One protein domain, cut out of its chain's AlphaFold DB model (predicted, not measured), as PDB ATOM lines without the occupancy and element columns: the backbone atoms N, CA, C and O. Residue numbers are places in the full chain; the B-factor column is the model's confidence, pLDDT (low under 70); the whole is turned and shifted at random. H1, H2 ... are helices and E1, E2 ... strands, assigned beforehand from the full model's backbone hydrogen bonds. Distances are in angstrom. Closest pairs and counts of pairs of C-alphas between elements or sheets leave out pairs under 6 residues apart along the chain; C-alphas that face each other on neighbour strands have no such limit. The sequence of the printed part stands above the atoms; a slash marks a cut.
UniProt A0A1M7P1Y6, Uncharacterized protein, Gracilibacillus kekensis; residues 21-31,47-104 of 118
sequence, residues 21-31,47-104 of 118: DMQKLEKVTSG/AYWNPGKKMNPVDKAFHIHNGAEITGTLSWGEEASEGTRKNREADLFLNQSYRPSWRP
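What this domain is: This is residues 21 to 31 and 47 to 104 of the 118 residues of an uncharacterized protein of Gracilibacillus kekensis (UniProt A0A1M7P1Y6). With little regular structure, this is a two-stranded antiparallel ribbon of E1 and E2, with H1 packed on E2 by residues 21 to 27 and a long loop, residues 47 to 69, on the side away from H1. Small H2 lies on the way from E1 to E2. The 69 printed residues hold H1, E1, H2, E2 in that order, class mixed, 25 residues in named elements. The whole is only just compact, close to loose, with a radius of gyration of the C-alphas of 13.2 A and spans of 38 by 32 by 18 A.

How they stand to each other: Start at H1, residues 21 to 29, where every O i to N i+4 pair is within hydrogen-bond range. Its closest C-alphas to E2, residues 92 to 98, are those of Gln 23 and Leu 94, 5.7 A. E1, residues 70 to 74, is antiparallel to E2 at 160 degrees; find N 74 and O 92 within hydrogen-bond range, 2.8 A. H2, residues 82 to 85, too short for such helix pairs, is apart from H1.

Where its parts are: Find C-alpha 21 at (-12.552, 27.825, 48.445); H1 runs 12.1 A from there. E1 spans 8.0 A, H2 5.1 A, and E2 13.8 A to C-alpha 98 at (-24.289, 32.103, 53.893).

The domain as a whole: Residues 32 to 46 are not printed; C-alphas 31 and 47 are 34.8 A apart. No printed residue is under 70 in pLDDT.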
ATOM      1  N   ASP A  21     -12.910  28.821  47.440       95.88
ATOM      2  CA  ASP A  21     -12.552  27.825  48.445       95.88
ATOM      3  C   ASP A  21     -13.775  27.319  49.221       95.88
ATOM      4  O   ASP A  21     -13.870  26.111  49.438       95.88
ATOM      5  N   MET A  22     -14.769  28.166  49.519       96.00
ATOM      6  CA  MET A  22     -16.065  27.713  50.052       96.00
ATOM      7  C   MET A  22     -16.747  26.710  49.112       96.00
ATOM      8  O   MET A  22     -17.164  25.643  49.556       96.00
ATOM      9  N   GLN A  23     -16.791  26.986  47.804       96.62
ATOM     10  CA  GLN A  23     -17.346  26.054  46.814       96.62
ATOM     11  C   GLN A  23     -16.600  24.711  46.814       96.62
ATOM     12  O   GLN A  23     -17.213  23.647  46.706       96.62
ATOM     13  N   LYS A  24     -15.262  24.727  46.886       95.00
ATOM     14  CA  LYS A  24     -14.479  23.483  46.976       95.00
ATOM     15  C   LYS A  24     -14.813  22.729  48.257       95.00
ATOM     16  O   LYS A  24     -14.955  21.511  48.215       95.00
ATOM     17  N   LEU A  25     -14.953  23.447  49.366       95.19
ATOM     18  CA  LEU A  25     -15.279  22.871  50.659       95.19
ATOM     19  C   LEU A  25     -16.653  22.195  50.635       95.19
ATOM     20  O   LEU A  25     -16.755  21.039  51.033       95.19
ATOM     21  N   GLU A  26     -17.673  22.848  50.068       94.44
ATOM     22  CA  GLU A  26     -18.986  22.230  49.844       94.44
ATOM     23  C   GLU A  26     -18.862  20.931  49.038       94.44
ATOM     24  O   GLU A  26     -19.386  19.898  49.452       94.44
ATOM     25  N   LYS A  27     -18.111  20.953  47.927       93.56
ATOM     26  CA  LYS A  27     -17.897  19.773  47.073       93.56
ATOM     27  C   LYS A  27     -17.194  18.626  47.795       93.56
ATOM     28  O   LYS A  27     -17.527  17.475  47.552       93.56
ATOM     29  N   VAL A  28     -16.220  18.925  48.652       92.31
ATOM     30  CA  VAL A  28     -15.516  17.901  49.439       92.31
ATOM     31  C   VAL A  28     -16.434  17.331  50.522       92.31
ATOM     32  O   VAL A  28     -16.439  16.126  50.749       92.31
ATOM     33  N   THR A  29     -17.234  18.178  51.173       92.56
ATOM     34  CA  THR A  29     -18.112  17.755  52.277       92.56
ATOM     35  C   THR A  29     -19.410  17.084  51.829       92.56
ATOM     36  O   THR A  29     -19.995  16.341  52.609       92.56
ATOM     37  N   SER A  30     -19.858  17.275  50.584       89.50
ATOM     38  CA  SER A  30     -21.136  16.727  50.100       89.50
ATOM     39  C   SER A  30     -21.204  15.195  50.116       89.50
ATOM     40  O   SER A  30     -22.289  14.636  50.256       89.50
ATOM     41  N   GLY A  31     -20.060  14.512  50.012       84.19
ATOM     42  CA  GLY A  31     -19.950  13.051  50.112       84.19
ATOM     43  C   GLY A  31     -19.612  12.529  51.512       84.19
ATOM     44  O   GLY A  31     -19.400  11.333  51.681       84.19
ATOM     45  N   ALA A  47     -12.969  47.218  54.841       87.00
ATOM     46  CA  ALA A  47     -13.685  47.146  53.587       87.00
ATOM     47  C   ALA A  47     -14.279  45.758  53.292       87.00
ATOM     48  O   ALA A  47     -15.065  45.634  52.354       87.00
ATOM     49  N   TYR A  48     -13.919  44.731  54.068       89.38
ATOM     50  CA  TYR A  48     -14.525  43.401  53.989       89.38
ATOM     51  C   TYR A  48     -15.865  43.322  54.732       89.38
ATOM     52  O   TYR A  48     -16.759  42.602  54.293       89.38
ATOM     53  N   TRP A  49     -16.026  44.067  55.831       90.44
ATOM     54  CA  TRP A  49     -17.234  44.012  56.665       90.44
ATOM     55  C   TRP A  49     -18.172  45.206  56.526       90.44
ATOM     56  O   TRP A  49     -19.334  45.104  56.927       90.44
ATOM     57  N   ASN A  50     -17.709  46.302  55.924       87.81
ATOM     58  CA  ASN A  50     -18.537  47.458  55.596       87.81
ATOM     59  C   ASN A  50     -19.008  47.409  54.134       87.81
ATOM     60  O   ASN A  50     -18.220  47.073  53.245       87.81
ATOM     61  N   PRO A  51     -20.261  47.798  53.844       86.06
ATOM     62  CA  PRO A  51     -20.725  47.909  52.470       86.06
ATOM     63  C   PRO A  51     -19.931  48.982  51.714       86.06
ATOM     64  O   PRO A  51     -19.641  50.068  52.224       86.06
ATOM     65  N   GLY A  52     -19.584  48.679  50.463       83.50
ATOM     66  CA  GLY A  52     -18.982  49.654  49.560       83.50
ATOM     67  C   GLY A  52     -19.951  50.793  49.222       83.50
ATOM     68  O   GLY A  52     -21.165  50.620  49.227       83.50
ATOM     69  N   LYS A  53     -19.413  51.969  48.877       85.00
ATOM     70  CA  LYS A  53     -20.224  53.148  48.504       85.00
ATOM     71  C   LYS A  53     -20.757  53.107  47.065       85.00
ATOM     72  O   LYS A  53     -21.672  53.850  46.729       85.00
ATOM     73  N   LYS A  54     -20.151  52.295  46.193       86.06
ATOM     74  CA  LYS A  54     -20.560  52.173  44.787       86.06
ATOM     75  C   LYS A  54     -21.871  51.388  44.723       86.06
ATOM     76  O   LYS A  54     -21.952  50.311  45.294       86.06
ATOM     77  N   MET A  55     -22.865  51.915  44.008       83.50
ATOM     78  CA  MET A  55     -24.204  51.314  43.912       83.50
ATOM     79  C   MET A  55     -24.200  49.965  43.174       83.50
ATOM     80  O   MET A  55     -24.802  48.999  43.637       83.50
ATOM     81  N   ASN A  56     -23.471  49.891  42.055       84.88
ATOM     82  CA  ASN A  56     -23.336  48.690  41.226       84.88
ATOM     83  C   ASN A  56     -21.852  48.352  41.020       84.88
ATOM     84  O   ASN A  56     -21.275  48.650  39.970       84.88
ATOM     85  N   PRO A  57     -21.176  47.835  42.058       89.25
ATOM     86  CA  PRO A  57     -19.811  47.362  41.926       89.25
ATOM     87  C   PRO A  57     -19.779  46.077  41.092       89.25
ATOM     88  O   PRO A  57     -20.713  45.280  41.120       89.25
ATOM     89  N   VAL A  58     -18.703  45.882  40.332       89.88
ATOM     90  CA  VAL A  58     -18.552  44.712  39.447       89.88
ATOM     91  C   VAL A  58     -18.342  43.416  40.236       89.88
ATOM     92  O   VAL A  58     -18.529  42.329  39.713       89.88
ATOM     93  N   ASP A  59     -17.980  43.533  41.509       90.56
ATOM     94  CA  ASP A  59     -17.782  42.461  42.480       90.56
ATOM     95  C   ASP A  59     -18.985  42.257  43.416       90.56
ATOM     96  O   ASP A  59     -18.876  41.525  44.397       90.56
ATOM     97  N   LYS A  60     -20.141  42.879  43.130       92.00
ATOM     98  CA  LYS A  60     -21.329  42.872  44.007       92.00
ATOM     99  C   LYS A  60     -21.757  41.472  44.447       92.00
ATOM    100  O   LYS A  60     -22.106  41.299  45.610       92.00
ATOM    101  N   ALA A  61     -21.724  40.494  43.540       94.31
ATOM    102  CA  ALA A  61     -22.116  39.115  43.834       94.31
ATOM    103  C   ALA A  61     -21.217  38.459  44.894       94.31
ATOM    104  O   ALA A  61     -21.650  37.565  45.606       94.31
ATOM    105  N   PHE A  62     -19.977  38.921  45.038       93.62
ATOM    106  CA  PHE A  62     -19.008  38.346  45.965       93.62
ATOM    107  C   PHE A  62     -18.999  39.047  47.326       93.62
ATOM    108  O   PHE A  62     -18.235  38.661  48.197       93.62
ATOM    109  N   HIS A  63     -19.793  40.097  47.536       92.56
ATOM    110  CA  HIS A  63     -19.731  40.888  48.761       92.56
ATOM    111  C   HIS A  63     -19.974  40.057  50.022       92.56
ATOM    112  O   HIS A  63     -20.976  39.358  50.143       92.56
ATOM    113  N   ILE A  64     -19.089  40.230  51.006       93.88
ATOM    114  CA  ILE A  64     -19.161  39.508  52.277       93.88
ATOM    115  C   ILE A  64     -19.391  40.418  53.484       93.88
ATOM    116  O   ILE A  64     -19.091  40.023  54.600       93.88
ATOM    117  N   HIS A  65     -19.908  41.634  53.300       92.94
ATOM    118  CA  HIS A  65     -20.149  42.563  54.410       92.94
ATOM    119  C   HIS A  65     -21.305  42.112  55.318       92.94
ATOM    120  O   HIS A  65     -22.113  41.256  54.955       92.94
ATOM    121  N   ASN A  66     -21.434  42.733  56.495       89.81
ATOM    122  CA  ASN A  66     -22.587  42.484  57.364       89.81
ATOM    123  C   ASN A  66     -23.903  42.766  56.616       89.81
ATOM    124  O   ASN A  66     -24.046  43.803  55.963       89.81
ATOM    125  N   GLY A  67     -24.853  41.832  56.700       87.19
ATOM    126  CA  GLY A  67     -26.143  41.907  56.001       87.19
ATOM    127  C   GLY A  67     -26.127  41.425  54.545       87.19
ATOM    128  O   GLY A  67     -27.192  41.360  53.937       87.19
ATOM    129  N   ALA A  68     -24.965  41.064  53.991       92.25
ATOM    130  CA  ALA A  68     -24.904  40.377  52.704       92.25
ATOM    131  C   ALA A  68     -25.430  38.934  52.821       92.25
ATOM    132  O   ALA A  68     -25.384  38.310  53.885       92.25
ATOM    133  N   GLU A  69     -25.914  38.403  51.703       95.06
ATOM    134  CA  GLU A  69     -26.252  36.994  51.531       95.06
ATOM    135  C   GLU A  69     -25.491  36.466  50.318       95.06
ATOM    136  O   GLU A  69     -25.537  37.071  49.249       95.06
ATOM    137  N   ILE A  70     -24.775  35.360  50.507       95.62
ATOM    138  CA  ILE A  70     -23.923  34.747  49.491       95.62
ATOM    139  C   ILE A  70     -24.493  33.359  49.220       95.62
ATOM    140  O   ILE A  70     -24.462  32.495  50.098       95.62
ATOM    141  N   THR A  71     -25.066  33.160  48.036       97.31
ATOM    142  CA  THR A  71     -25.785  31.929  47.684       97.31
ATOM    143  C   THR A  71     -25.922  31.789  46.171       97.31
ATOM    144  O   THR A  71     -25.961  32.793  45.459       97.31
ATOM    145  N   GLY A  72     -26.069  30.557  45.679       97.44
ATOM    146  CA  GLY A  72     -26.353  30.284  44.270       97.44
ATOM    147  C   GLY A  72     -25.188  30.640  43.345       97.44
ATOM    148  O   GLY A  72     -24.027  30.445  43.701       97.44
ATOM    149  N   THR A  73     -25.505  31.131  42.144       97.75
ATOM    150  CA  THR A  73     -24.512  31.516  41.129       97.75
ATOM    151  C   THR A  73     -23.988  32.927  41.376       97.75
ATOM    152  O   THR A  73     -24.758  33.880  41.479       97.75
ATOM    153  N   LEU A  74     -22.666  33.065  41.415       97.12
ATOM    154  CA  LEU A  74     -21.945  34.294  41.716       97.12
ATOM    155  C   LEU A  74     -20.996  34.598  40.556       97.12
ATOM    156  O   LEU A  74     -20.084  33.818  40.269       97.12
ATOM    157  N   SER A  75     -21.205  35.735  39.903       95.50
ATOM    158  CA  SER A  75     -20.470  36.143  38.707       95.50
ATOM    159  C   SER A  75     -19.976  37.583  38.815       95.50
ATOM    160  O   SER A  75     -20.487  38.398  39.591       95.50
ATOM    161  N   TRP A  76     -18.950  37.905  38.029       93.44
ATOM    162  CA  TRP A  76     -18.535  39.292  37.847       93.44
ATOM    163  C   TRP A  76     -19.610  40.064  37.083       93.44
ATOM    164  O   TRP A  76     -20.183  39.559  36.120       93.44
ATOM    165  N   GLY A  77     -19.836  41.316  37.468       91.88
ATOM    166  CA  GLY A  77     -20.638  42.249  36.687       91.88
ATOM    167  C   GLY A  77     -20.010  42.514  35.316       91.88
ATOM    168  O   GLY A  77     -18.791  42.440  35.155       91.88
ATOM    169  N   GLU A  78     -20.846  42.867  34.341       88.12
ATOM    170  CA  GLU A  78     -20.464  43.004  32.926       88.12
ATOM    171  C   GLU A  78     -19.295  43.971  32.692       88.12
ATOM    172  O   GLU A  78     -18.459  43.739  31.823       88.12
ATOM    173  N   GLU A  79     -19.178  45.015  33.516       86.75
ATOM    174  CA  GLU A  79     -18.119  46.024  33.400       86.75
ATOM    175  C   GLU A  79     -16.796  45.641  34.086       86.75
ATOM    176  O   GLU A  79     -15.896  46.471  34.239       86.75
ATOM    177  N   ALA A  80     -16.655  44.400  34.560       85.00
ATOM    178  CA  ALA A  80     -15.397  43.928  35.125       85.00
ATOM    179  C   ALA A  80     -14.309  43.872  34.043       85.00
ATOM    180  O   ALA A  80     -14.423  43.144  33.055       85.00
ATOM    181  N   SER A  81     -13.218  44.612  34.258       83.88
ATOM    182  CA  SER A  81     -12.090  44.640  33.326       83.88
ATOM    183  C   SER A  81     -11.415  43.272  33.198       83.88
ATOM    184  O   SER A  81     -11.369  42.488  34.148       83.88
ATOM    185  N   GLU A  82     -10.815  43.010  32.038       81.69
ATOM    186  CA  GLU A  82     -10.102  41.756  31.761       81.69
ATOM    187  C   GLU A  82      -9.008  41.470  32.805       81.69
ATOM    188  O   GLU A  82      -8.907  40.360  33.321       81.69
ATOM    189  N   GLY A  83      -8.257  42.498  33.215       82.19
ATOM    190  CA  GLY A  83      -7.240  42.367  34.262       82.19
ATOM    191  C   GLY A  83      -7.804  41.942  35.623       82.19
ATOM    192  O   GLY A  83      -7.141  41.209  36.350       82.19
ATOM    193  N   THR A  84      -9.033  42.355  35.950       75.06
ATOM    194  CA  THR A  84      -9.732  41.965  37.187       75.06
ATOM    195  C   THR A  84     -10.200  40.512  37.130       75.06
ATOM    196  O   THR A  84     -10.104  39.787  38.119       75.06
ATOM    197  N   ARG A  85     -10.680  40.080  35.960       82.31
ATOM    198  CA  ARG A  85     -11.223  38.734  35.740       82.31
ATOM    199  C   ARG A  85     -10.155  37.683  35.470       82.31
ATOM    200  O   ARG A  85     -10.473  36.505  35.555       82.31
ATOM    201  N   LYS A  86      -8.918  38.080  35.160       85.38
ATOM    202  CA  LYS A  86      -7.846  37.157  34.777       85.38
ATOM    203  C   LYS A  86      -7.663  36.028  35.806       85.38
ATOM    204  O   LYS A  86      -7.367  36.284  36.979       85.38
ATOM    205  N   ASN A  87      -7.787  34.781  35.348       87.50
ATOM    206  CA  ASN A  87      -7.788  33.526  36.120       87.50
ATOM    207  C   ASN A  87      -8.980  33.332  37.087       87.50
ATOM    208  O   ASN A  87      -8.947  32.456  37.961       87.50
ATOM    209  N   ARG A  88     -10.008  34.176  36.977       91.31
ATOM    210  CA  ARG A  88     -11.217  34.254  37.817       91.31
ATOM    211  C   ARG A  88     -12.457  34.490  36.957       91.31
ATOM    212  O   ARG A  88     -13.419  35.098  37.402       91.31
ATOM    213  N   GLU A  89     -12.424  34.048  35.707       92.19
ATOM    214  CA  GLU A  89     -13.452  34.329  34.708       92.19
ATOM    215  C   GLU A  89     -14.718  33.504  34.927       92.19
ATOM    216  O   GLU A  89     -15.789  33.924  34.495       92.19
ATOM    217  N   ALA A  90     -14.570  32.341  35.564       93.06
ATOM    218  CA  ALA A  90     -15.643  31.392  35.794       93.06
ATOM    219  C   ALA A  90     -16.576  31.851  36.917       93.06
ATOM    220  O   ALA A  90     -16.125  32.324  37.967       93.06
ATOM    221  N   ASP A  91     -17.863  31.605  36.706       96.38
ATOM    222  CA  ASP A  91     -18.876  31.738  37.741       96.38
ATOM    223  C   ASP A  91     -18.613  30.738  38.870       96.38
ATOM    224  O   ASP A  91     -18.139  29.614  38.658       96.38
ATOM    225  N   LEU A  92     -18.923  31.164  40.088       97.44
ATOM    226  CA  LEU A  92     -18.901  30.315  41.270       97.44
ATOM    227  C   LEU A  92     -20.331  29.912  41.614       97.44
ATOM    228  O   LEU A  92     -21.266  30.676  41.395       97.44
ATOM    229  N   PHE A  93     -20.503  28.719  42.166       97.75
ATOM    230  CA  PHE A  93     -21.794  28.197  42.582       97.75
ATOM    231  C   PHE A  93     -21.714  27.662  44.010       97.75
ATOM    232  O   PHE A  93     -20.923  26.758  44.285       97.75
ATOM    233  N   LEU A  94     -22.542  28.211  44.897       97.31
ATOM    234  CA  LEU A  94     -22.743  27.711  46.256       97.31
ATOM    235  C   LEU A  94     -24.122  27.055  46.366       97.31
ATOM    236  O   LEU A  94     -25.133  27.647  45.985       97.31
ATOM    237  N   ASN A  95     -24.157  25.839  46.907       95.06
ATOM    238  CA  ASN A  95     -25.389  25.093  47.166       95.06
ATOM    239  C   ASN A  95     -26.113  25.610  48.410       95.06
ATOM    240  O   ASN A  95     -27.329  25.470  48.522       95.06
ATOM    241  N   GLN A  96     -25.357  26.157  49.360       94.50
ATOM    242  CA  GLN A  96     -25.872  26.699  50.608       94.50
ATOM    243  C   GLN A  96     -25.936  28.230  50.551       94.50
ATOM    244  O   GLN A  96     -25.242  28.877  49.764       94.50
ATOM    245  N   SER A  97     -26.751  28.808  51.437       95.62
ATOM    246  CA  SER A  97     -26.781  30.252  51.676       95.62
ATOM    247  C   SER A  97     -25.996  30.608  52.933       95.62
ATOM    248  O   SER A  97     -26.182  30.009  53.997       95.62
ATOM    249  N   TYR A  98     -25.136  31.617  52.814       95.06
ATOM    250  CA  TYR A  98     -24.289  32.103  53.893       95.06
ATOM    251  C   TYR A  98     -24.546  33.582  54.168       95.06
ATOM    252  O   TYR A  98     -24.582  34.411  53.256       95.06
ATOM    253  N   ARG A  99     -24.662  33.928  55.454       94.38
ATOM    254  CA  ARG A  99     -24.747  35.311  55.937       94.38
ATOM    255  C   ARG A  99     -23.517  35.617  56.791       94.38
ATOM    256  O   ARG A  99     -23.433  35.110  57.913       94.38
ATOM    257  N   PRO A 100     -22.556  36.408  56.290       91.94
ATOM    258  CA  PRO A 100     -21.402  36.822  57.076       91.94
ATOM    259  C   PRO A 100     -21.826  37.555  58.352       91.94
ATOM    260  O   PRO A 100     -22.676  38.446  58.327       91.94
ATOM    261  N   SER A 101     -21.209  37.178  59.470       90.44
ATOM    262  CA  SER A 101     -21.369  37.838  60.765       90.44
ATOM    263  C   SER A 101     -19.988  38.240  61.258       90.44
ATOM    264  O   SER A 101     -19.295  37.463  61.916       90.44
ATOM    265  N   TRP A 102     -19.564  39.447  60.893       92.31
ATOM    266  CA  TRP A 102     -18.278  39.972  61.328       92.31
ATOM    267  C   TRP A 102     -18.336  40.369  62.790       92.31
ATOM    268  O   TRP A 102     -19.253  41.068  63.227       92.31
ATOM    269  N   ARG A 103     -17.330  39.931  63.538       90.38
ATOM    270  CA  ARG A 103     -17.172  40.223  64.958       90.38
ATOM    271  C   ARG A 103     -15.751  40.724  65.197       90.38
ATOM    272  O   ARG A 103     -14.841  40.236  64.523       90.38
ATOM    273  N   PRO A 104     -15.543  41.665  66.133       87.44
ATOM    274  CA  PRO A 104     -14.202  41.985  66.593       87.44
ATOM    275  C   PRO A 104     -13.502  40.701  67.038       87.44
ATOM    276  O   PRO A 104     -14.084  39.903  67.771       87.44
TER     277      PRO A 104